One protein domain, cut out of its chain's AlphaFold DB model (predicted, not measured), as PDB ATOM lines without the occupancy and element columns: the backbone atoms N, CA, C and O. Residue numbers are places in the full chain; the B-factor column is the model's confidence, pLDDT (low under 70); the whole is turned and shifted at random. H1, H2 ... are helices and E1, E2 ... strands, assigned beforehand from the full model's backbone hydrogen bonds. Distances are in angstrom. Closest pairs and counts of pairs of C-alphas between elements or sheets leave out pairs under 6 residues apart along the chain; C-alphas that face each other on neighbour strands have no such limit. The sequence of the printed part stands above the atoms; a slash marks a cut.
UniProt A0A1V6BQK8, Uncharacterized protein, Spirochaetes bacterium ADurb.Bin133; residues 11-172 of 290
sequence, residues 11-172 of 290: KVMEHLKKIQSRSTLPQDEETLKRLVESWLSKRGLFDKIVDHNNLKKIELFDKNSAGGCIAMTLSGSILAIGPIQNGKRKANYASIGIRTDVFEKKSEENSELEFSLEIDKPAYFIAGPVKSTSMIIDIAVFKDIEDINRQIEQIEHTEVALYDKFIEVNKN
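This is residues 11 to 172 of the 290 residues of an uncharacterized protein of Spirochaetes bacterium ADurb.Bin133 (UniProt A0A1V6BQK8). A closed barrel of six antiparallel strands has two long helices, H2 and H3, side by side on its outside, running opposite ways along the strands. H2 reaches past one end of the barrel, where the short helix H1 packs on its residues 31 to 36, and E1 is added outside the ring beside E7. The 162 printed residues hold three named helices and seven named strands, in the order H1 H2 E1 E2 E3 E4 E5 E6 E7 H3, a mixed class. The whole is compact, with a radius of gyration of the C-alphas of 15.4 A, yet elongated, spanning 50 by 32 by 23 A.

H1 is residues 11 to 20, 14.3 A long, from C-alpha 11 at (228.199, 185.109, -304.024). H2, residues 29 to 52, is 34.3 A long. E1 is residues 55 to 58, E2 69 to 73, E3 78 to 81 and E4 89 to 94. E5, residues 105 to 113, bends by 96 degrees at residue 110. E6 is residues 122 to 127. E7, residues 132 to 142, is 23.5 A long and bends by 96 degrees at residue 135. H3, residues 148 to 172, is 37.1 A long and ends with C-alpha 172 at (212.126, 191.393, -318.818).

E2 to E7 form a meander, each strand the antiparallel neighbour of the one before. Within hydrogen-bond range are N 71 and O 79 of the hairpin E2 and E3, 2.8 A, N 80 and O 92 of E3 and E4, 2.8 A, N 93 and O 106 of E4 and E5, 2.8 A, N 112 and O 127 of E5 and E6, 2.7 A, and N 133 and O 123 of E6 and E7, 3.1 A. E7 and E2 close the ring, with N 70 and O 140 at 2.8 A. E1 is antiparallel to E7, with N 56 and O 141 at 2.8 A. H3 lies over E2 and E3 at a height over the sheet of 8.3 A; the closest C-alphas of H3 and E3, those of Glu 159 and Ala 80, are 6.4 A apart. H2 lies over E2 and E7 at a height of 11.7 A. H2 and H3 touch at a shallow tilt of 25 degrees, closest at the C-alphas of Lys 42 and Phe 166, 5.8 A. H1 touches H2 at a steep tilt of 58 degrees, closest at the C-alphas of Leu 16 and Leu 35, 6.7 A. H1 and H3 are apart. Each O i to N i+4 pair is within hydrogen-bond range in H1 and H2, and 20 of 21 in H3.

The C-alphas farthest apart, of Asp 28 and Asn 86, are 50.3 A apart. The printed part has no cut and no long link. Mean pLDDT of the printed part is 88.3; residues 24, 96 to 103 and 144 to 145 are under 70.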
ATOM      1  N   LYS A  11     229.243 184.760-305.000       84.69
ATOM      2  CA  LYS A  11     228.199 185.109-304.024       84.69
ATOM      3  C   LYS A  11     226.937 185.697-304.671       84.69
ATOM      4  O   LYS A  11     225.834 185.434-304.195       84.69
ATOM      5  N   VAL A  12     227.078 186.490-305.739       85.38
ATOM      6  CA  VAL A  12     225.939 187.028-306.508       85.38
ATOM      7  C   VAL A  12     225.227 185.882-307.212       85.38
ATOM      8  O   VAL A  12     224.012 185.754-307.088       85.38
ATOM      9  N   MET A  13     225.972 185.012-307.895       87.56
ATOM     10  CA  MET A  13     225.402 183.875-308.620       87.56
ATOM     11  C   MET A  13     224.648 182.917-307.685       87.56
ATOM     12  O   MET A  13     223.515 182.529-307.969       87.56
ATOM     13  N   GLU A  14     225.231 182.576-306.534       89.00
ATOM     14  CA  GLU A  14     224.558 181.782-305.501       89.00
ATOM     15  C   GLU A  14     223.275 182.448-305.000       89.00
ATOM     16  O   GLU A  14     222.268 181.779-304.753       89.00
ATOM     17  N   HIS A  15     223.293 183.772-304.840       87.19
ATOM     18  CA  HIS A  15     222.124 184.518-304.400       87.19
ATOM     19  C   HIS A  15     221.015 184.534-305.454       87.19
ATOM     20  O   HIS A  15     219.856 184.306-305.112       87.19
ATOM     21  N   LEU A  16     221.352 184.731-306.731       87.94
ATOM     22  CA  LEU A  16     220.388 184.689-307.832       87.94
ATOM     23  C   LEU A  16     219.746 183.304-307.975       87.94
ATOM     24  O   LEU A  16     218.529 183.220-308.125       87.94
ATOM     25  N   LYS A  17     220.517 182.220-307.806       87.94
ATOM     26  CA  LYS A  17     219.971 180.851-307.742       87.94
ATOM     27  C   LYS A  17     218.979 180.679-306.586       87.94
ATOM     28  O   LYS A  17     217.918 180.091-306.768       87.94
ATOM     29  N   LYS A  18     219.286 181.234-305.406       85.62
ATOM     30  CA  LYS A  18     218.366 181.227-304.251       85.62
ATOM     31  C   LYS A  18     217.103 182.055-304.500       85.62
ATOM     32  O   LYS A  18     216.046 181.693-303.990       85.62
ATOM     33  N   ILE A  19     217.202 183.162-305.238       82.88
ATOM     34  CA  ILE A  19     216.035 183.954-305.653       82.88
ATOM     35  C   ILE A  19     215.170 183.124-306.597       82.88
ATOM     36  O   ILE A  19     213.979 182.991-306.337       82.88
ATOM     37  N   GLN A  20     215.767 182.514-307.624       84.81
ATOM     38  CA  GLN A  20     215.054 181.647-308.559       84.81
ATOM     39  C   GLN A  20     214.285 180.554-307.811       84.81
ATOM     40  O   GLN A  20     213.066 180.480-307.948       84.81
ATOM     41  N   SER A  21     214.958 179.807-306.927       80.38
ATOM     42  CA  SER A  21     214.361 178.695-306.172       80.38
ATOM     43  C   SER A  21     213.242 179.099-305.207       80.38
ATOM     44  O   SER A  21     212.550 178.238-304.677       80.38
ATOM     45  N   ARG A  22     213.114 180.395-304.900       74.25
ATOM     46  CA  ARG A  22     212.112 180.951-303.973       74.25
ATOM     47  C   ARG A  22     211.069 181.825-304.677       74.25
ATOM     48  O   ARG A  22     210.258 182.445-303.999       74.25
ATOM     49  N   SER A  23     211.129 181.918-306.001       72.00
ATOM     50  CA  SER A  23     210.221 182.722-306.820       72.00
ATOM     51  C   SER A  23     209.261 181.831-307.608       72.00
ATOM     52  O   SER A  23     209.507 180.637-307.769       72.00
ATOM     53  N   THR A  24     208.219 182.431-308.183       68.31
ATOM     54  CA  THR A  24     207.321 181.784-309.159       68.31
ATOM     55  C   THR A  24     207.955 181.563-310.525       68.31
ATOM     56  O   THR A  24     207.311 181.032-311.430       68.31
ATOM     57  N   LEU A  25     209.184 182.039-310.724       76.62
ATOM     58  CA  LEU A  25     209.819 181.977-312.026       76.62
ATOM     59  C   LEU A  25     210.106 180.520-312.419       76.62
ATOM     60  O   LEU A  25     210.327 179.671-311.547       76.62
ATOM     61  N   PRO A  26     210.150 180.215-313.727       80.38
ATOM     62  CA  PRO A  26     210.556 178.895-314.187       80.38
ATOM     63  C   PRO A  26     211.927 178.484-313.623       80.38
ATOM     64  O   PRO A  26     212.871 179.273-313.554       80.38
ATOM     65  N   GLN A  27     212.053 177.226-313.210       82.06
ATOM     66  CA  GLN A  27     213.287 176.682-312.631       82.06
ATOM     67  C   GLN A  27     214.226 176.162-313.734       82.06
ATOM     68  O   GLN A  27     214.641 175.005-313.717       82.06
ATOM     69  N   ASP A  28     214.510 177.008-314.727       83.81
ATOM     70  CA  ASP A  28     215.351 176.698-315.886       83.81
ATOM     71  C   ASP A  28     216.565 177.638-316.013       83.81
ATOM     72  O   ASP A  28     216.628 178.713-315.409       83.81
ATOM     73  N   GLU A  29     217.567 177.221-316.791       84.75
ATOM     74  CA  GLU A  29     218.792 178.008-317.005       84.75
ATOM     75  C   GLU A  29     218.508 179.361-317.670       84.75
ATOM     76  O   GLU A  29     219.168 180.354-317.362       84.75
ATOM     77  N   GLU A  30     217.494 179.433-318.533       84.56
ATOM     78  CA  GLU A  30     217.135 180.670-319.226       84.56
ATOM     79  C   GLU A  30     216.571 181.721-318.255       84.56
ATOM     80  O   GLU A  30     216.859 182.910-318.369       84.56
ATOM     81  N   THR A  31     215.819 181.305-317.238       85.56
ATOM     82  CA  THR A  31     215.373 182.189-316.155       85.56
ATOM     83  C   THR A  31     216.545 182.680-315.327       85.56
ATOM     84  O   THR A  31     216.605 183.870-315.009       85.56
ATOM     85  N   LEU A  32     217.500 181.806-315.000       87.50
ATOM     86  CA  LEU A  32     218.707 182.223-314.291       87.50
ATOM     87  C   LEU A  32     219.496 183.252-315.110       87.50
ATOM     88  O   LEU A  32     219.946 184.261-314.568       87.50
ATOM     89  N   LYS A  33     219.603 183.045-316.424       86.56
ATOM     90  CA  LYS A  33     220.220 183.994-317.352       86.56
ATOM     91  C   LYS A  33     219.496 185.343-317.345       86.56
ATOM     92  O   LYS A  33     220.149 186.367-317.162       86.56
ATOM     93  N   ARG A  34     218.161 185.363-317.428       87.62
ATOM     94  CA  ARG A  34     217.357 186.596-317.316       87.62
ATOM     95  C   ARG A  34     217.529 187.301-315.964       87.62
ATOM     96  O   ARG A  34     217.611 188.527-315.913       87.62
ATOM     97  N   LEU A  35     217.620 186.551-314.862       87.81
ATOM     98  CA  LEU A  35     217.900 187.099-313.527       87.81
ATOM     99  C   LEU A  35     219.273 187.771-313.469       87.81
ATOM    100  O   LEU A  35     219.407 188.862-312.915       87.81
ATOM    101  N   VAL A  36     220.281 187.138-314.065       87.88
ATOM    102  CA  VAL A  36     221.625 187.700-314.186       87.88
ATOM    103  C   VAL A  36     221.627 188.971-315.034       87.88
ATOM    104  O   VAL A  36     222.182 189.985-314.610       87.88
ATOM    105  N   GLU A  37     221.002 188.945-316.210       86.88
ATOM    106  CA  GLU A  37     220.908 190.106-317.102       86.88
ATOM    107  C   GLU A  37     220.184 191.274-316.423       86.88
ATOM    108  O   GLU A  37     220.623 192.426-316.519       86.88
ATOM    109  N   SER A  38     219.119 190.977-315.672       88.19
ATOM    110  CA  SER A  38     218.424 191.953-314.834       88.19
ATOM    111  C   SER A  38     219.347 192.541-313.769       88.19
ATOM    112  O   SER A  38     219.450 193.763-313.652       88.19
ATOM    113  N   TRP A  39     220.075 191.705-313.026       88.88
ATOM    114  CA  TRP A  39     221.001 192.173-311.996       88.88
ATOM    115  C   TRP A  39     222.112 193.065-312.573       88.88
ATOM    116  O   TRP A  39     222.351 194.158-312.056       88.88
ATOM    117  N   LEU A  40     222.739 192.654-313.680       87.94
ATOM    118  CA  LEU A  40     223.767 193.442-314.369       87.94
ATOM    119  C   LEU A  40     223.216 194.781-314.867       87.94
ATOM    120  O   LEU A  40     223.868 195.816-314.722       87.94
ATOM    121  N   SER A  41     221.998 194.778-315.412       89.31
ATOM    122  CA  SER A  41     221.325 195.993-315.875       89.31
ATOM    123  C   SER A  41     221.025 196.950-314.723       89.31
ATOM    124  O   SER A  41     221.301 198.142-314.841       89.31
ATOM    125  N   LYS A  42     220.526 196.441-313.589       90.12
ATOM    126  CA  LYS A  42     220.293 197.229-312.369       90.12
ATOM    127  C   LYS A  42     221.578 197.837-311.829       90.12
ATOM    128  O   LYS A  42     221.609 199.032-311.557       90.12
ATOM    129  N   ARG A  43     222.656 197.054-311.744       90.19
ATOM    130  CA  ARG A  43     223.965 197.559-311.318       90.19
ATOM    131  C   ARG A  43     224.469 198.668-312.241       90.19
ATOM    132  O   ARG A  43     224.825 199.739-311.769       90.19
ATOM    133  N   GLY A  44     224.404 198.464-313.556       89.75
ATOM    134  CA  GLY A  44     224.781 199.500-314.520       89.75
ATOM    135  C   GLY A  44     223.897 200.754-314.458       89.75
ATOM    136  O   GLY A  44     224.376 201.857-314.710       89.75
ATOM    137  N   LEU A  45     222.609 200.617-314.123       91.81
ATOM    138  CA  LEU A  45     221.709 201.752-313.889       91.81
ATOM    139  C   LEU A  45     222.033 202.487-312.589       91.81
ATOM    140  O   LEU A  45     221.996 203.716-312.584       91.81
ATOM    141  N   PHE A  46     222.376 201.756-311.526       93.88
ATOM    142  CA  PHE A  46     222.853 202.335-310.274       93.88
ATOM    143  C   PHE A  46     224.049 203.246-310.530       93.88
ATOM    144  O   PHE A  46     224.010 204.417-310.170       93.88
ATOM    145  N   ASP A  47     225.055 202.732-311.239       92.12
ATOM    146  CA  ASP A  47     226.274 203.467-311.582       92.12
ATOM    147  C   ASP A  47     225.955 204.748-312.351       92.12
ATOM    148  O   ASP A  47     226.355 205.836-311.950       92.12
ATOM    149  N   LYS A  48     225.134 204.639-313.403       92.88
ATOM    150  CA  LYS A  48     224.725 205.794-314.211       92.88
ATOM    151  C   LYS A  48     223.986 206.853-313.402       92.88
ATOM    152  O   LYS A  48     224.206 208.039-313.624       92.88
ATOM    153  N   ILE A  49     223.082 206.449-312.511       92.62
ATOM    154  CA  ILE A  49     222.293 207.386-311.705       92.62
ATOM    155  C   ILE A  49     223.162 208.034-310.622       92.62
ATOM    156  O   ILE A  49     223.038 209.238-310.396       92.62
ATOM    157  N   VAL A  50     224.057 207.271-309.991       91.00
ATOM    158  CA  VAL A  50     225.059 207.785-309.047       91.00
ATOM    159  C   VAL A  50     225.933 208.840-309.721       91.00
ATOM    160  O   VAL A  50     226.062 209.943-309.191       91.00
ATOM    161  N   ASP A  51     226.450 208.542-310.912       90.56
ATOM    162  CA  ASP A  51     227.281 209.469-311.681       90.56
ATOM    163  C   ASP A  51     226.490 210.711-312.117       90.56
ATOM    164  O   ASP A  51     226.944 211.837-311.926       90.56
ATOM    165  N   HIS A  52     225.276 210.530-312.651       90.25
ATOM    166  CA  HIS A  52     224.427 211.629-313.124       90.25
ATOM    167  C   HIS A  52     224.055 212.619-312.013       90.25
ATOM    168  O   HIS A  52     223.976 213.821-312.257       90.25
ATOM    169  N   ASN A  53     223.852 212.126-310.790       88.56
ATOM    170  CA  ASN A  53     223.520 212.954-309.631       88.56
ATOM    171  C   ASN A  53     224.766 213.412-308.843       88.56
ATOM    172  O   ASN A  53     224.629 213.991-307.767       88.56
ATOM    173  N   ASN A  54     225.980 213.186-309.364       87.81
ATOM    174  CA  ASN A  54     227.257 213.540-308.728       87.81
ATOM    175  C   ASN A  54     227.467 212.927-307.329       87.81
ATOM    176  O   ASN A  54     228.164 213.504-306.484       87.81
ATOM    177  N   LEU A  55     226.897 211.748-307.070       92.12
ATOM    178  CA  LEU A  55     227.170 211.015-305.839       92.12
ATOM    179  C   LEU A  55     228.589 210.428-305.871       92.12
ATOM    180  O   LEU A  55     229.195 210.192-306.916       92.12
ATOM    181  N   LYS A  56     229.142 210.180-304.687       94.44
ATOM    182  CA  LYS A  56     230.408 209.479-304.488       94.44
ATOM    183  C   LYS A  56     230.133 208.073-303.979       94.44
ATOM    184  O   LYS A  56     229.535 207.928-302.913       94.44
ATOM    185  N   LYS A  57     230.640 207.055-304.676       96.44
ATOM    186  CA  LYS A  57     230.687 205.701-304.121       96.44
ATOM    187  C   LYS A  57     231.687 205.609-302.972       96.44
ATOM    188  O   LYS A  57     232.791 206.150-303.063       96.44
ATOM    189  N   ILE A  58     231.292 204.928-301.906       97.31
ATOM    190  CA  ILE A  58     232.104 204.690-300.712       97.31
ATOM    191  C   ILE A  58     231.955 203.235-300.266       97.31
ATOM    192  O   ILE A  58     230.962 202.586-300.579       97.31
ATOM    193  N   GLU A  59     232.936 202.728-299.526       97.50
ATOM    194  CA  GLU A  59     232.909 201.349-299.010       97.50
ATOM    195  C   GLU A  59     232.218 201.250-297.644       97.50
ATOM    196  O   GLU A  59     231.661 200.209-297.304       97.50
ATOM    197  N   LEU A  60     232.231 202.347-296.877       97.81
ATOM    198  CA  LEU A  60     231.716 202.427-295.515       97.81
ATOM    199  C   LEU A  60     230.960 203.743-295.315       97.81
ATOM    200  O   LEU A  60     231.527 204.820-295.500       97.81
ATOM    201  N   PHE A  61     229.709 203.656-294.873       97.50
ATOM    202  CA  PHE A  61     228.917 204.785-294.398       97.50
ATOM    203  C   PHE A  61     228.742 204.683-292.883       97.50
ATOM    204  O   PHE A  61     228.073 203.777-292.379       97.50
ATOM    205  N   ASP A  62     229.363 205.612-292.154       96.06
ATOM    206  CA  ASP A  62     229.276 205.669-290.696       96.06
ATOM    207  C   ASP A  62     227.819 205.880-290.254       96.06
ATOM    208  O   ASP A  62     227.154 206.813-290.710       96.06
ATOM    209  N   LYS A  63     227.324 205.046-289.331       95.12
ATOM    210  CA  LYS A  63     225.967 205.186-288.782       95.12
ATOM    211  C   LYS A  63     225.710 206.531-288.093       95.12
ATOM    212  O   LYS A  63     224.554 206.930-287.959       95.12
ATOM    213  N   ASN A  64     226.763 207.227-287.670       93.19
ATOM    214  CA  ASN A  64     226.711 208.553-287.058       93.19
ATOM    215  C   ASN A  64     226.956 209.685-288.068       93.19
ATOM    216  O   ASN A  64     226.955 210.854-287.685       93.19
ATOM    217  N   SER A  65     227.162 209.366-289.350       92.50
ATOM    218  CA  SER A  65     227.290 210.372-290.404       92.50
ATOM    219  C   SER A  65     226.031 211.236-290.458       92.50
ATOM    220  O   SER A  65     224.914 210.709-290.507       92.50
ATOM    221  N   ALA A  66     226.216 212.558-290.449       92.00
ATOM    222  CA  ALA A  66     225.119 213.524-290.473       92.00
ATOM    223  C   ALA A  66     224.345 213.501-291.799       92.00
ATOM    224  O   ALA A  66     223.146 213.767-291.812       92.00
ATOM    225  N   GLY A  67     225.022 213.166-292.900       94.00
ATOM    226  CA  GLY A  67     224.410 213.068-294.222       94.00
ATOM    227  C   GLY A  67     223.627 211.771-294.433       94.00
ATOM    228  O   GLY A  67     223.612 210.881-293.579       94.00
ATOM    229  N   GLY A  68     222.989 211.669-295.595       95.00
ATOM    230  CA  GLY A  68     222.333 210.454-296.074       95.00
ATOM    231  C   GLY A  68     223.130 209.680-297.131       95.00
ATOM    232  O   GLY A  68     224.157 210.142-297.637       95.00
ATOM    233  N   CYS A  69     222.638 208.495-297.481       96.75
ATOM    234  CA  CYS A  69     223.200 207.640-298.521       96.75
ATOM    235  C   CYS A  69     222.117 206.876-299.290       96.75
ATOM    236  O   CYS A  69     221.028 206.614-298.782       96.75
ATOM    237  N   ILE A  70     222.467 206.437-300.493       97.31
ATOM    238  CA  ILE A  70     221.738 205.429-301.258       97.31
ATOM    239  C   ILE A  70     222.617 204.181-301.332       97.31
ATOM    240  O   ILE A  70     223.797 204.274-301.657       97.31
ATOM    241  N   ALA A  71     222.055 203.011-301.060       97.31
ATOM    242  CA  ALA A  71     222.748 201.738-301.163       97.31
ATOM    243  C   ALA A  71     221.953 200.740-302.007       97.31
ATOM    244  O   ALA A  71     220.720 200.746-302.016       97.31
ATOM    245  N   MET A  72     222.672 199.864-302.703       95.19
ATOM    246  CA  MET A  72     222.100 198.739-303.436       95.19
ATOM    247  C   MET A  72     222.501 197.436-302.758       95.19
ATOM    248  O   MET A  72     223.661 197.232-302.394       95.19
ATOM    249  N   THR A  73     221.534 196.540-302.591       93.06
ATOM    250  CA  THR A  73     221.775 195.211-302.030       93.06
ATOM    251  C   THR A  73     222.093 194.189-303.122       93.06
ATOM    252  O   THR A  73     221.812 194.387-304.304       93.06
ATOM    253  N   LEU A  74     222.601 193.029-302.714       88.06
ATOM    254  CA  LEU A  74     222.912 191.891-303.574       88.06
ATOM    255  C   LEU A  74     221.703 191.409-304.387       88.06
ATOM    256  O   LEU A  74     221.860 190.967-305.521       88.06
ATOM    257  N   SER A  75     220.495 191.525-303.825       79.38
ATOM    258  CA  SER A  75     219.236 191.191-304.507       79.38
ATOM    259  C   SER A  75     218.783 192.253-305.515       79.38
ATOM    260  O   SER A  75     217.739 192.085-306.144       79.38
ATOM    261  N   GLY A  76     219.520 193.357-305.657       86.62
ATOM    262  CA  GLY A  76     219.091 194.516-306.434       86.62
ATOM    263  C   GLY A  76     217.921 195.253-305.780       86.62
ATOM    264  O   GLY A  76     217.058 195.758-306.495       86.62
ATOM    265  N   SER A  77     217.859 195.258-304.444       89.88
ATOM    266  CA  SER A  77     216.966 196.126-303.668       89.88
ATOM    267  C   SER A  77     217.654 197.466-303.409       89.88
ATOM    268  O   SER A  77     218.884 197.522-303.341       89.88
ATOM    269  N   ILE A  78     216.870 198.527-303.227       94.94
ATOM    270  CA  ILE A  78     217.380 199.868-302.913       94.94
ATOM    271  C   ILE A  78     217.146 200.146-301.432       94.94
ATOM    272  O   ILE A  78     216.065 199.878-300.903       94.94
ATOM    273  N   LEU A  79     218.160 200.694-300.775       96.81
ATOM    274  CA  LEU A  79     218.076 201.239-299.430       96.81
ATOM    275  C   LEU A  79     218.451 202.721-299.485       96.81
ATOM    276  O   LEU A  79     219.601 203.057-299.755       96.81
ATOM    277  N   ALA A  80     217.492 203.600-299.224       97.25
ATOM    278  CA  ALA A  80     217.721 205.031-299.102       97.25
ATOM    279  C   ALA A  80     217.711 205.422-297.625       97.25
ATOM    280  O   ALA A  80     216.775 205.096-296.898       97.25
ATOM    281  N   ILE A  81     218.756 206.106-297.174       96.81
ATOM    282  CA  ILE A  81     218.903 206.585-295.802       96.81
ATOM    283  C   ILE A  81     219.063 208.097-295.854       96.81
ATOM    284  O   ILE A  81     220.011 208.600-296.449       96.81
ATOM    285  N   GLY A  82     218.145 208.814-295.218       96.00
ATOM    286  CA  GLY A  82     218.178 210.264-295.100       96.00
ATOM    287  C   GLY A  82     219.282 210.781-294.165       96.00
ATOM    288  O   GLY A  82     219.879 210.006-293.399       96.00
ATOM    289  N   PRO A  83     219.547 212.098-294.200       94.88
ATOM    290  CA  PRO A  83     220.356 212.767-293.188       94.88
ATOM    291  C   PRO A  83     219.755 212.651-291.789       94.88
ATOM    292  O   PRO A  83     218.563 212.389-291.613       94.88
ATOM    293  N   ILE A  84     220.591 212.908-290.784       91.88
ATOM    294  CA  ILE A  84     220.132 213.067-289.408       91.88
ATOM    295  C   ILE A  84     219.411 214.415-289.271       91.88
ATOM    296  O   ILE A  84     220.018 215.476-289.395       91.88
ATOM    297  N   GLN A  85     218.128 214.371-288.922       88.69
ATOM    298  CA  GLN A  85     217.325 215.501-288.467       88.69
ATOM    299  C   GLN A  85     216.861 215.253-287.031       88.69
ATOM    300  O   GLN A  85     216.248 214.231-286.729       88.69
ATOM    301  N   ASN A  86     217.162 216.184-286.121       85.69
ATOM    302  CA  ASN A  86     216.784 216.088-284.702       85.69
ATOM    303  C   ASN A  86     217.185 214.748-284.044       85.69
ATOM    304  O   ASN A  86     216.446 214.190-283.236       85.69
ATOM    305  N   GLY A  87     218.354 214.213-284.417       84.56
ATOM    306  CA  GLY A  87     218.884 212.951-283.889       84.56
ATOM    307  C   GLY A  87     218.301 211.680-284.516       84.56
ATOM    308  O   GLY A  87     218.641 210.590-284.069       84.56
ATOM    309  N   LYS A  88     217.452 211.789-285.544       88.56
ATOM    310  CA  LYS A  88     216.837 210.649-286.239       88.56
ATOM    311  C   LYS A  88     217.000 210.765-287.746       88.56
ATOM    312  O   LYS A  88     217.312 211.838-288.243       88.56
ATOM    313  N   ARG A  89     216.781 209.678-288.483       93.38
ATOM    314  CA  ARG A  89     216.816 209.686-289.951       93.38
ATOM    315  C   ARG A  89     215.666 208.872-290.528       93.38
ATOM    316  O   ARG A  89     215.340 207.811-290.002       93.38
ATOM    317  N   LYS A  90     215.108 209.330-291.645       96.38
ATOM    318  CA  LYS A  90     214.186 208.529-292.453       96.38
ATOM    319  C   LYS A  90     214.971 207.455-293.202       96.38
ATOM    320  O   LYS A  90     216.055 207.739-293.712       96.38
ATOM    321  N   ALA A  91     214.441 206.241-293.297       97.19
ATOM    322  CA  ALA A  91     214.973 205.230-294.201       97.19
ATOM    323  C   ALA A  91     213.856 204.568-295.006       97.19
ATOM    324  O   ALA A  91     212.803 204.214-294.473       97.19
ATOM    325  N   ASN A  92     214.121 204.368-296.293       95.88
ATOM    326  CA  ASN A  92     213.235 203.700-297.231       95.88
ATOM    327  C   ASN A  92     213.931 202.452-297.761       95.88
ATOM    328  O   ASN A  92     215.092 202.488-298.169       95.88
ATOM    329  N   TYR A  93     213.208 201.342-297.772       93.94
ATOM    330  CA  TYR A  93     213.642 200.101-298.385       93.94
ATOM    331  C   TYR A  93     212.671 199.734-299.499       93.94
ATOM    332  O   TYR A  93     211.462 199.676-299.272       93.94
ATOM    333  N   ALA A  94     213.203 199.448-300.683       87.88
ATOM    334  CA  ALA A  94     212.428 198.985-301.820       87.88
ATOM    335  C   ALA A  94     212.942 197.620-302.291       87.88
ATOM    336  O   ALA A  94     214.063 197.498-302.799       87.88
ATOM    337  N   SER A  95     212.118 196.582-302.116       81.06
ATOM    338  CA  SER A  95     212.357 195.263-302.696       81.06
ATOM    339  C   SER A  95     211.863 195.266-304.125       81.06
ATOM    340  O   SER A  95     210.683 195.466-304.395       81.06
ATOM    341  N   ILE A  96     212.752 194.994-305.068       67.12
ATOM    342  CA  ILE A  96     212.393 195.119-306.474       67.12
ATOM    343  C   ILE A  96     211.926 193.750-306.965       67.12
ATOM    344  O   ILE A  96     212.670 192.988-307.584       67.12
ATOM    345  N   GLY A  97     210.683 193.447-306.583       58.78
ATOM    346  CA  GLY A  97     209.621 192.829-307.387       58.78
ATOM    347  C   GLY A  97     209.718 191.365-307.820       58.78
ATOM    348  O   GLY A  97     208.777 190.880-308.434       58.78
ATOM    349  N   ILE A  98     210.811 190.648-307.551       60.31
ATOM    350  CA  ILE A  98     210.906 189.205-307.889       60.31
ATOM    351  C   ILE A  98     210.572 188.333-306.675       60.31
ATOM    352  O   ILE A  98     210.129 187.194-306.791       60.31
ATOM    353  N   ARG A  99     210.819 188.879-305.487       56.81
ATOM    354  CA  ARG A  99     210.629 188.203-304.212       56.81
ATOM    355  C   ARG A  99     209.244 188.514-303.671       56.81
ATOM    356  O   ARG A  99     208.950 189.670-303.389       56.81
ATOM    357  N   THR A 100     208.428 187.482-303.500       51.88
ATOM    358  CA  THR A 100     207.080 187.577-302.917       51.88
ATOM    359  C   THR A 100     207.086 187.534-301.389       51.88
ATOM    360  O   THR A 100     206.052 187.742-300.763       51.88
ATOM    361  N   ASP A 101     208.253 187.296-300.779       49.84
ATOM    362  CA  ASP A 101     208.458 187.194-299.332       49.84
ATOM    363  C   ASP A 101     208.899 188.514-298.670       49.84
ATOM    364  O   ASP A 101     209.196 188.540-297.476       49.84
ATOM    365  N   VAL A 102     208.961 189.619-299.424       56.94
ATOM    366  CA  VAL A 102     209.391 190.937-298.931       56.94
ATOM    367  C   VAL A 102     208.467 192.029-299.469       56.94
ATOM    368  O   VAL A 102     208.110 192.007-300.643       56.94
ATOM    369  N   PHE A 103     208.110 193.002-298.623       58.75
ATOM    370  CA  PHE A 103     207.333 194.181-299.024       58.75
ATOM    371  C   PHE A 103     207.985 194.902-300.211       58.75
ATOM    372  O   PHE A 103     209.200 195.109-300.213       58.75
ATOM    373  N   GLU A 104     207.172 195.320-301.182       70.19
ATOM    374  CA  GLU A 104     207.631 196.039-302.377       70.19
ATOM    375  C   GLU A 104     208.354 197.340-302.000       70.19
ATOM    376  O   GLU A 104     209.477 197.593-302.435       70.19
ATOM    377  N   LYS A 105     207.761 198.118-301.089       82.06
ATOM    378  CA  LYS A 105     208.371 199.307-300.499       82.06
ATOM    379  C   LYS A 105     207.931 199.470-299.050       82.06
ATOM    380  O   LYS A 105     206.779 199.207-298.710       82.06
ATOM    381  N   LYS A 106     208.844 199.910-298.188       89.38
ATOM    382  CA  LYS A 106     208.546 200.275-296.803       89.38
ATOM    383  C   LYS A 106     209.415 201.447-296.364       89.38
ATOM    384  O   LYS A 106     210.593 201.510-296.708       89.38
ATOM    385  N   SER A 107     208.827 202.336-295.579       92.69
ATOM    386  CA  SER A 107     209.461 203.546-295.060       92.69
ATOM    387  C   SER A 107     209.357 203.578-293.542       92.69
ATOM    388  O   SER A 107     208.375 203.097-292.981       92.69
ATOM    389  N   GLU A 108     210.369 204.138-292.889       95.81
ATOM    390  CA  GLU A 108     210.368 204.419-291.455       95.81
ATOM    391  C   GLU A 108     211.016 205.784-291.204       95.81
ATOM    392  O   GLU A 108     212.189 205.996-291.518       95.81
ATOM    393  N   GLU A 109     210.247 206.706-290.631       93.56
ATOM    394  CA  GLU A 109     210.658 208.095-290.381       93.56
ATOM    395  C   GLU A 109     211.694 208.198-289.254       93.56
ATOM    396  O   GLU A 109     212.545 209.085-289.254       93.56
ATOM    397  N   ASN A 110     211.645 207.278-288.289       94.81
ATOM    398  CA  ASN A 110     212.490 207.289-287.099       94.81
ATOM    399  C   ASN A 110     213.468 206.107-287.108       94.81
ATOM    400  O   ASN A 110     213.512 205.325-286.160       94.81
ATOM    401  N   SER A 111     214.230 205.963-288.191       95.75
ATOM    402  CA  SER A 111     215.147 204.839-288.368       95.75
ATOM    403  C   SER A 111     216.457 205.014-287.596       95.75
ATOM    404  O   SER A 111     217.024 206.106-287.515       95.75
ATOM    405  N   GLU A 112     216.972 203.897-287.096       95.44
ATOM    406  CA  GLU A 112     218.232 203.763-286.379       95.44
ATOM    407  C   GLU A 112     218.994 202.530-286.880       95.44
ATOM    408  O   GLU A 112     218.515 201.393-286.812       95.44
ATOM    409  N   LEU A 113     220.207 202.768-287.380       96.06
ATOM    410  CA  LEU A 113     221.137 201.720-287.789       96.06
ATOM    411  C   LEU A 113     221.822 201.108-286.563       96.06
ATOM    412  O   LEU A 113     222.393 201.821-285.737       96.06
ATOM    413  N   GLU A 114     221.844 199.779-286.488       96.88
ATOM    414  CA  GLU A 114     222.572 199.066-285.432       96.88
ATOM    415  C   GLU A 114     224.093 199.247-285.605       96.88
ATOM    416  O   GLU A 114     224.820 199.616-284.670       96.88
ATOM    417  N   PHE A 115     224.555 199.105-286.851       97.06
ATOM    418  CA  PHE A 115     225.952 199.222-287.270       97.06
ATOM    419  C   PHE A 115     226.086 200.151-288.484       97.06
ATOM    420  O   PHE A 115     225.116 200.399-289.198       97.06
ATOM    421  N   SER A 116     227.296 200.656-288.729       97.94
ATOM    422  CA  SER A 116     227.629 201.356-289.979       97.94
ATOM    423  C   SER A 116     227.351 200.463-291.191       97.94
ATOM    424  O   SER A 116     227.506 199.243-291.110       97.94
ATOM    425  N   LEU A 117     226.948 201.061-292.316       97.75
ATOM    426  CA  LEU A 117     226.774 200.304-293.554       97.75
ATOM    427  C   LEU A 117     228.127 200.063-294.203       97.75
ATOM    428  O   LEU A 117     228.914 200.995-294.345       97.75
ATOM    429  N   GLU A 118     228.356 198.843-294.661       97.88
ATOM    430  CA  GLU A 118     229.596 198.438-295.311       97.88
ATOM    431  C   GLU A 118     229.268 197.525-296.487       97.88
ATOM    432  O   GLU A 118     228.348 196.702-296.404       97.88
ATOM    433  N   ILE A 119     230.016 197.665-297.580       96.12
ATOM    434  CA  ILE A 119     229.931 196.716-298.690       96.12
ATOM    435  C   ILE A 119     230.266 195.295-298.208       96.12
ATOM    436  O   ILE A 119     230.970 195.094-297.221       96.12
ATOM    437  N   ASP A 120     229.701 194.293-298.875       93.62
ATOM    438  CA  ASP A 120     229.776 192.871-298.522       93.62
ATOM    439  C   ASP A 120     229.194 192.492-297.146       93.62
ATOM    440  O   ASP A 120     229.309 191.337-296.719       93.62
ATOM    441  N   LYS A 121     228.491 193.409-296.465       95.56
ATOM    442  CA  LYS A 121     227.776 193.139-295.207       95.56
ATOM    443  C   LYS A 121     226.295 193.508-295.312       95.56
ATOM    444  O   LYS A 121     225.935 194.417-296.055       95.56
ATOM    445  N   PRO A 122     225.389 192.797-294.618       96.38
ATOM    446  CA  PRO A 122     224.001 193.232-294.484       96.38
ATOM    447  C   PRO A 122     223.885 194.550-293.711       96.38
ATOM    448  O   PRO A 122     224.653 194.790-292.779       96.38
ATOM    449  N   ALA A 123     222.874 195.357-294.033       97.25
ATOM    450  CA  ALA A 123     222.427 196.432-293.157       97.25
ATOM    451  C   ALA A 123     221.574 195.851-292.020       97.25
ATOM    452  O   ALA A 123     220.760 194.955-292.263       97.25
ATOM    453  N   TYR A 124     221.721 196.397-290.813       97.50
ATOM    454  CA  TYR A 124     220.928 196.035-289.638       97.50
ATOM    455  C   TYR A 124     220.312 197.282-289.013       97.50
ATOM    456  O   TYR A 124     220.984 198.305-288.858       97.50
ATOM    457  N   PHE A 125     219.037 197.180-288.649       96.44
ATOM    458  CA  PHE A 125     218.280 198.262-288.034       96.44
ATOM    459  C   PHE A 125     217.819 197.861-286.637       96.44
ATOM    460  O   PHE A 125     217.214 196.803-286.460       96.44
ATOM    461  N   ILE A 126     218.035 198.757-285.674       95.38
ATOM    462  CA  ILE A 126     217.362 198.708-284.368       95.38
ATOM    463  C   ILE A 126     215.894 199.101-284.571       95.38
ATOM    464  O   ILE A 126     214.984 198.407-284.119       95.38
ATOM    465  N   ALA A 127     215.677 200.178-285.331       94.50
ATOM    466  CA  ALA A 127     214.381 200.631-285.824       94.50
ATOM    467  C   ALA A 127     214.526 200.991-287.307       94.50
ATOM    468  O   ALA A 127     215.472 201.673-287.684       94.50
ATOM    469  N   GLY A 128     213.640 200.522-288.180       94.62
ATOM    470  CA  GLY A 128     213.788 200.777-289.611       94.62
ATOM    471  C   GLY A 128     212.749 200.070-290.472       94.62
ATOM    472  O   GLY A 128     211.923 199.304-289.962       94.62
ATOM    473  N   PRO A 129     212.793 200.279-291.799       92.75
ATOM    474  CA  PRO A 129     211.810 199.700-292.708       92.75
ATOM    475  C   PRO A 129     211.886 198.165-292.723       92.75
ATOM    476  O   PRO A 129     210.867 197.483-292.848       92.75
ATOM    477  N   VAL A 130     213.075 197.599-292.508       92.62
ATOM    478  CA  VAL A 130     213.320 196.159-292.372       92.62
ATOM    479  C   VAL A 130     214.271 195.900-291.208       92.62
ATOM    480  O   VAL A 130     215.081 196.757-290.884       92.62
ATOM    481  N   LYS A 131     214.219 194.704-290.608       93.88
ATOM    482  CA  LYS A 131     215.174 194.307-289.552       93.88
ATOM    483  C   LYS A 131     216.601 194.159-290.097       93.88
ATOM    484  O   LYS A 131     217.565 194.541-289.445       93.88
ATOM    485  N   SER A 132     216.725 193.580-291.290       94.38
ATOM    486  CA  SER A 132     218.004 193.408-291.983       94.38
ATOM    487  C   SER A 132     217.806 193.295-293.492       94.38
ATOM    488  O   SER A 132     216.712 192.946-293.945       94.38
ATOM    489  N   THR A 133     218.857 193.568-294.264       92.94
ATOM    490  CA  THR A 133     218.867 193.416-295.730       92.94
ATOM    491  C   THR A 133     219.665 192.184-296.174       92.94
ATOM    492  O   THR A 133     220.292 191.499-295.371       92.94
ATOM    493  N   SER A 134     219.689 191.893-297.480       89.69
ATOM    494  CA  SER A 134     220.805 191.131-298.066       89.69
ATOM    495  C   SER A 134     222.090 191.976-298.048       89.69
ATOM    496  O   SER A 134     222.041 193.170-297.744       89.69
ATOM    497  N   MET A 135     223.242 191.361-298.347       93.12
ATOM    498  CA  MET A 135     224.537 192.060-298.370       93.12
ATOM    499  C   MET A 135     224.469 193.319-299.237       93.12
ATOM    500  O   MET A 135     223.882 193.286-300.317       93.12
ATOM    501  N   ILE A 136     225.048 194.415-298.768       95.62
ATOM    502  CA  ILE A 136     225.206 195.644-299.540       95.62
ATOM    503  C   ILE A 136     226.329 195.438-300.557       95.62
ATOM    504  O   ILE A 136     227.366 194.882-300.215       95.62
ATOM    505  N   ILE A 137     226.123 195.852-301.805       93.56
ATOM    506  CA  ILE A 137     227.137 195.737-302.870       93.56
ATOM    507  C   ILE A 137     227.671 197.091-303.327       93.56
ATOM    508  O   ILE A 137     228.803 197.174-303.787       93.56
ATOM    509  N   ASP A 138     226.886 198.153-303.165       96.25
ATOM    510  CA  ASP A 138     227.286 199.515-303.494       96.25
ATOM    511  C   ASP A 138     226.655 200.488-302.488       96.25
ATOM    512  O   ASP A 138     225.488 200.335-302.116       96.25
ATOM    513  N   ILE A 139     227.418 201.502-302.073       98.06
ATOM    514  CA  ILE A 139     226.956 202.626-301.248       98.06
ATOM    515  C   ILE A 139     227.382 203.918-301.937       98.06
ATOM    516  O   ILE A 139     228.532 204.052-302.357       98.06
ATOM    517  N   ALA A 140     226.472 204.880-302.037       97.44
ATOM    518  CA  ALA A 140     226.704 206.184-302.634       97.44
ATOM    519  C   ALA A 140     226.208 207.303-301.710       97.44
ATOM    520  O   ALA A 140     225.114 207.227-301.150       97.44
ATOM    521  N   VAL A 141     227.006 208.358-301.561       96.12
ATOM    522  CA  VAL A 141     226.679 209.549-300.758       96.12
ATOM    523  C   VAL A 141     226.735 210.802-301.609       96.12
ATOM    524  O   VAL A 141     227.513 210.884-302.558       96.12
ATOM    525  N   PHE A 142     225.938 211.804-301.262       88.56
ATOM    526  CA  PHE A 142     226.006 213.098-301.925       88.56
ATOM    527  C   PHE A 142     227.273 213.854-301.518       88.56
ATOM    528  O   PHE A 142     227.632 213.888-300.340       88.56
ATOM    529  N   LYS A 143     227.949 214.461-302.496       77.94
ATOM    530  CA  LYS A 143     229.070 215.372-302.243       77.94
ATOM    531  C   LYS A 143     228.530 216.755-301.886       77.94
ATOM    532  O   LYS A 143     227.625 217.237-302.557       77.94
ATOM    533  N   ASP A 144     229.117 217.379-300.869       68.69
ATOM    534  CA  ASP A 144     229.048 218.829-300.646       68.69
ATOM    535  C   ASP A 144     227.627 219.425-300.557       68.69
ATOM    536  O   ASP A 144     227.368 220.523-301.049       68.69
ATOM    537  N   ILE A 145     226.689 218.713-299.920       68.56
ATOM    538  CA  ILE A 145     225.357 219.259-299.624       68.56
ATOM    539  C   ILE A 145     225.285 219.645-298.155       68.56
ATOM    540  O   ILE A 145     225.087 218.797-297.288       68.56
ATOM    541  N   GLU A 146     225.428 220.941-297.894       74.25
ATOM    542  CA  GLU A 146     225.267 221.509-296.554       74.25
ATOM    543  C   GLU A 146     223.787 221.686-296.176       74.25
ATOM    544  O   GLU A 146     223.428 221.615-295.001       74.25
ATOM    545  N   ASP A 147     222.910 221.872-297.168       88.69
ATOM    546  CA  ASP A 147     221.467 222.004-296.956       88.69
ATOM    547  C   ASP A 147     220.791 220.631-296.823       88.69
ATOM    548  O   ASP A 147     220.581 219.903-297.796       88.69
ATOM    549  N   ILE A 148     220.401 220.308-295.592       88.56
ATOM    550  CA  ILE A 148     219.725 219.060-295.233       88.56
ATOM    551  C   ILE A 148     218.431 218.854-296.035       88.56
ATOM    552  O   ILE A 148     218.171 217.734-296.471       88.56
ATOM    553  N   ASN A 149     217.629 219.901-296.256       90.50
ATOM    554  CA  ASN A 149     216.355 219.762-296.971       90.50
ATOM    555  C   ASN A 149     216.600 219.416-298.437       90.50
ATOM    556  O   ASN A 149     215.991 218.492-298.973       90.50
ATOM    557  N   ARG A 150     217.581 220.079-299.057       90.75
ATOM    558  CA  ARG A 150     218.014 219.750-300.415       90.75
ATOM    559  C   ARG A 150     218.568 218.328-300.510       90.75
ATOM    560  O   ARG A 150     218.324 217.645-301.502       90.75
ATOM    561  N   GLN A 151     219.304 217.864-299.499       92.19
ATOM    562  CA  GLN A 151     219.804 216.489-299.483       92.19
ATOM    563  C   GLN A 151     218.657 215.473-299.408       92.19
ATOM    564  O   GLN A 151     218.709 214.460-300.102       92.19
ATOM    565  N   ILE A 152     217.617 215.745-298.613       92.69
ATOM    566  CA  ILE A 152     216.415 214.901-298.541       92.69
ATOM    567  C   ILE A 152     215.744 214.812-299.910       92.69
ATOM    568  O   ILE A 152     215.554 213.707-300.410       92.69
ATOM    569  N   GLU A 153     215.465 215.953-300.545       92.62
ATOM    570  CA  GLU A 153     214.835 215.987-301.871       92.62
ATOM    571  C   GLU A 153     215.641 215.196-302.908       92.62
ATOM    572  O   GLU A 153     215.082 214.441-303.703       92.62
ATOM    573  N   GLN A 154     216.970 215.315-302.886       92.94
ATOM    574  CA  GLN A 154     217.825 214.595-303.826       92.94
ATOM    575  C   GLN A 154     217.902 213.092-303.550       92.94
ATOM    576  O   GLN A 154     217.938 212.309-304.503       92.94
ATOM    577  N   ILE A 155     217.905 212.673-302.281       93.81
ATOM    578  CA  ILE A 155     217.815 211.257-301.898       93.81
ATOM    579  C   ILE A 155     216.501 210.673-302.408       93.81
ATOM    580  O   ILE A 155     216.523 209.648-303.087       93.81
ATOM    581  N   GLU A 156     215.379 211.342-302.141       92.44
ATOM    582  CA  GLU A 156     214.053 210.877-302.554       92.44
ATOM    583  C   GLU A 156     213.930 210.818-304.081       92.44
ATOM    584  O   GLU A 156     213.506 209.801-304.630       92.44
ATOM    585  N   HIS A 157     214.388 211.853-304.792       92.19
ATOM    586  CA  HIS A 157     214.405 211.862-306.256       92.19
ATOM    587  C   HIS A 157     215.272 210.732-306.835       92.19
ATOM    588  O   HIS A 157     214.870 210.051-307.780       92.19
ATOM    589  N   THR A 158     216.453 210.497-306.257       93.31
ATOM    590  CA  THR A 158     217.370 209.433-306.697       93.31
ATOM    591  C   THR A 158     216.782 208.048-306.441       93.31
ATOM    592  O   THR A 158     216.864 207.174-307.304       93.31
ATOM    593  N   GLU A 159     216.160 207.846-305.278       92.25
ATOM    594  CA  GLU A 159     215.471 206.607-304.924       92.25
ATOM    595  C   GLU A 159     214.338 206.302-305.909       92.25
ATOM    596  O   GLU A 159     214.277 205.187-306.427       92.25
ATOM    597  N   VAL A 160     213.475 207.281-306.201       88.75
ATOM    598  CA  VAL A 160     212.363 207.127-307.154       88.75
ATOM    599  C   VAL A 160     212.891 206.797-308.551       88.75
ATOM    600  O   VAL A 160     212.445 205.826-309.159       88.75
ATOM    601  N   ALA A 161     213.902 207.527-309.029       89.75
ATOM    602  CA  ALA A 161     214.496 207.277-310.340       89.75
ATOM    603  C   ALA A 161     215.098 205.864-310.457       89.75
ATOM    604  O   ALA A 161     214.926 205.197-311.482       89.75
ATOM    605  N   LEU A 162     215.792 205.389-309.415       91.38
ATOM    606  CA  LEU A 162     216.322 204.023-309.366       91.38
ATOM    607  C   LEU A 162     215.197 202.991-309.339       91.38
ATOM    608  O   LEU A 162     215.249 202.010-310.079       91.38
ATOM    609  N   TYR A 163     214.187 203.215-308.503       87.31
ATOM    610  CA  TYR A 163     213.057 202.312-308.334       87.31
ATOM    611  C   TYR A 163     212.319 202.077-309.653       87.31
ATOM    612  O   TYR A 163     212.198 200.931-310.092       87.31
ATOM    613  N   ASP A 164     211.925 203.155-310.333       83.25
ATOM    614  CA  ASP A 164     211.198 203.089-311.603       83.25
ATOM    615  C   ASP A 164     212.004 202.336-312.666       83.25
ATOM    616  O   ASP A 164     211.490 201.454-313.364       83.25
ATOM    617  N   LYS A 165     213.306 202.629-312.750       87.19
ATOM    618  CA  LYS A 165     214.207 201.979-313.703       87.19
ATOM    619  C   LYS A 165     214.438 200.508-313.378       87.19
ATOM    620  O   LYS A 165     214.506 199.687-314.291       87.19
ATOM    621  N   PHE A 166     214.539 200.136-312.108       87.69
ATOM    622  CA  PHE A 166     214.751 198.739-311.739       87.69
ATOM    623  C   PHE A 166     213.464 197.914-311.905       87.69
ATOM    624  O   PHE A 166     213.553 196.734-312.259       87.69
ATOM    625  N   ILE A 167     212.283 198.514-311.711       80.88
ATOM    626  CA  ILE A 167     211.001 197.899-312.084       80.88
ATOM    627  C   ILE A 167     210.955 197.640-313.588       80.88
ATOM    628  O   ILE A 167     210.579 196.546-314.004       80.88
ATOM    629  N   GLU A 168     211.351 198.618-314.406       80.25
ATOM    630  CA  GLU A 168     211.396 198.475-315.864       80.25
ATOM    631  C   GLU A 168     212.276 197.287-316.283       80.25
ATOM    632  O   GLU A 168     211.840 196.446-317.065       80.25
ATOM    633  N   VAL A 169     213.465 197.152-315.686       82.88
ATOM    634  CA  VAL A 169     214.366 196.014-315.932       82.88
ATOM    635  C   VAL A 169     213.732 194.678-315.536       82.88
ATOM    636  O   VAL A 169     213.855 193.693-316.263       82.88
ATOM    637  N   ASN A 170     213.028 194.629-314.405       78.69
ATOM    638  CA  ASN A 170     212.410 193.398-313.919       78.69
ATOM    639  C   ASN A 170     211.304 192.850-314.821       78.69
ATOM    640  O   ASN A 170     211.064 191.643-314.799       78.69
ATOM    641  N   LYS A 171     210.644 193.697-315.622       73.69
ATOM    642  CA  LYS A 171     209.616 193.243-316.572       73.69
ATOM    643  C   LYS A 171     210.164 192.207-317.556       73.69
ATOM    644  O   LYS A 171     209.430 191.314-317.956       73.69
ATOM    645  N   ASN A 172     211.458 192.278-317.864       73.94
ATOM    646  CA  ASN A 172     212.126 191.393-318.818       73.94
ATOM    647  C   ASN A 172     212.588 190.057-318.208       73.94
ATOM    648  O   ASN A 172     213.173 189.234-318.906       73.94
TER     649      ASN A 172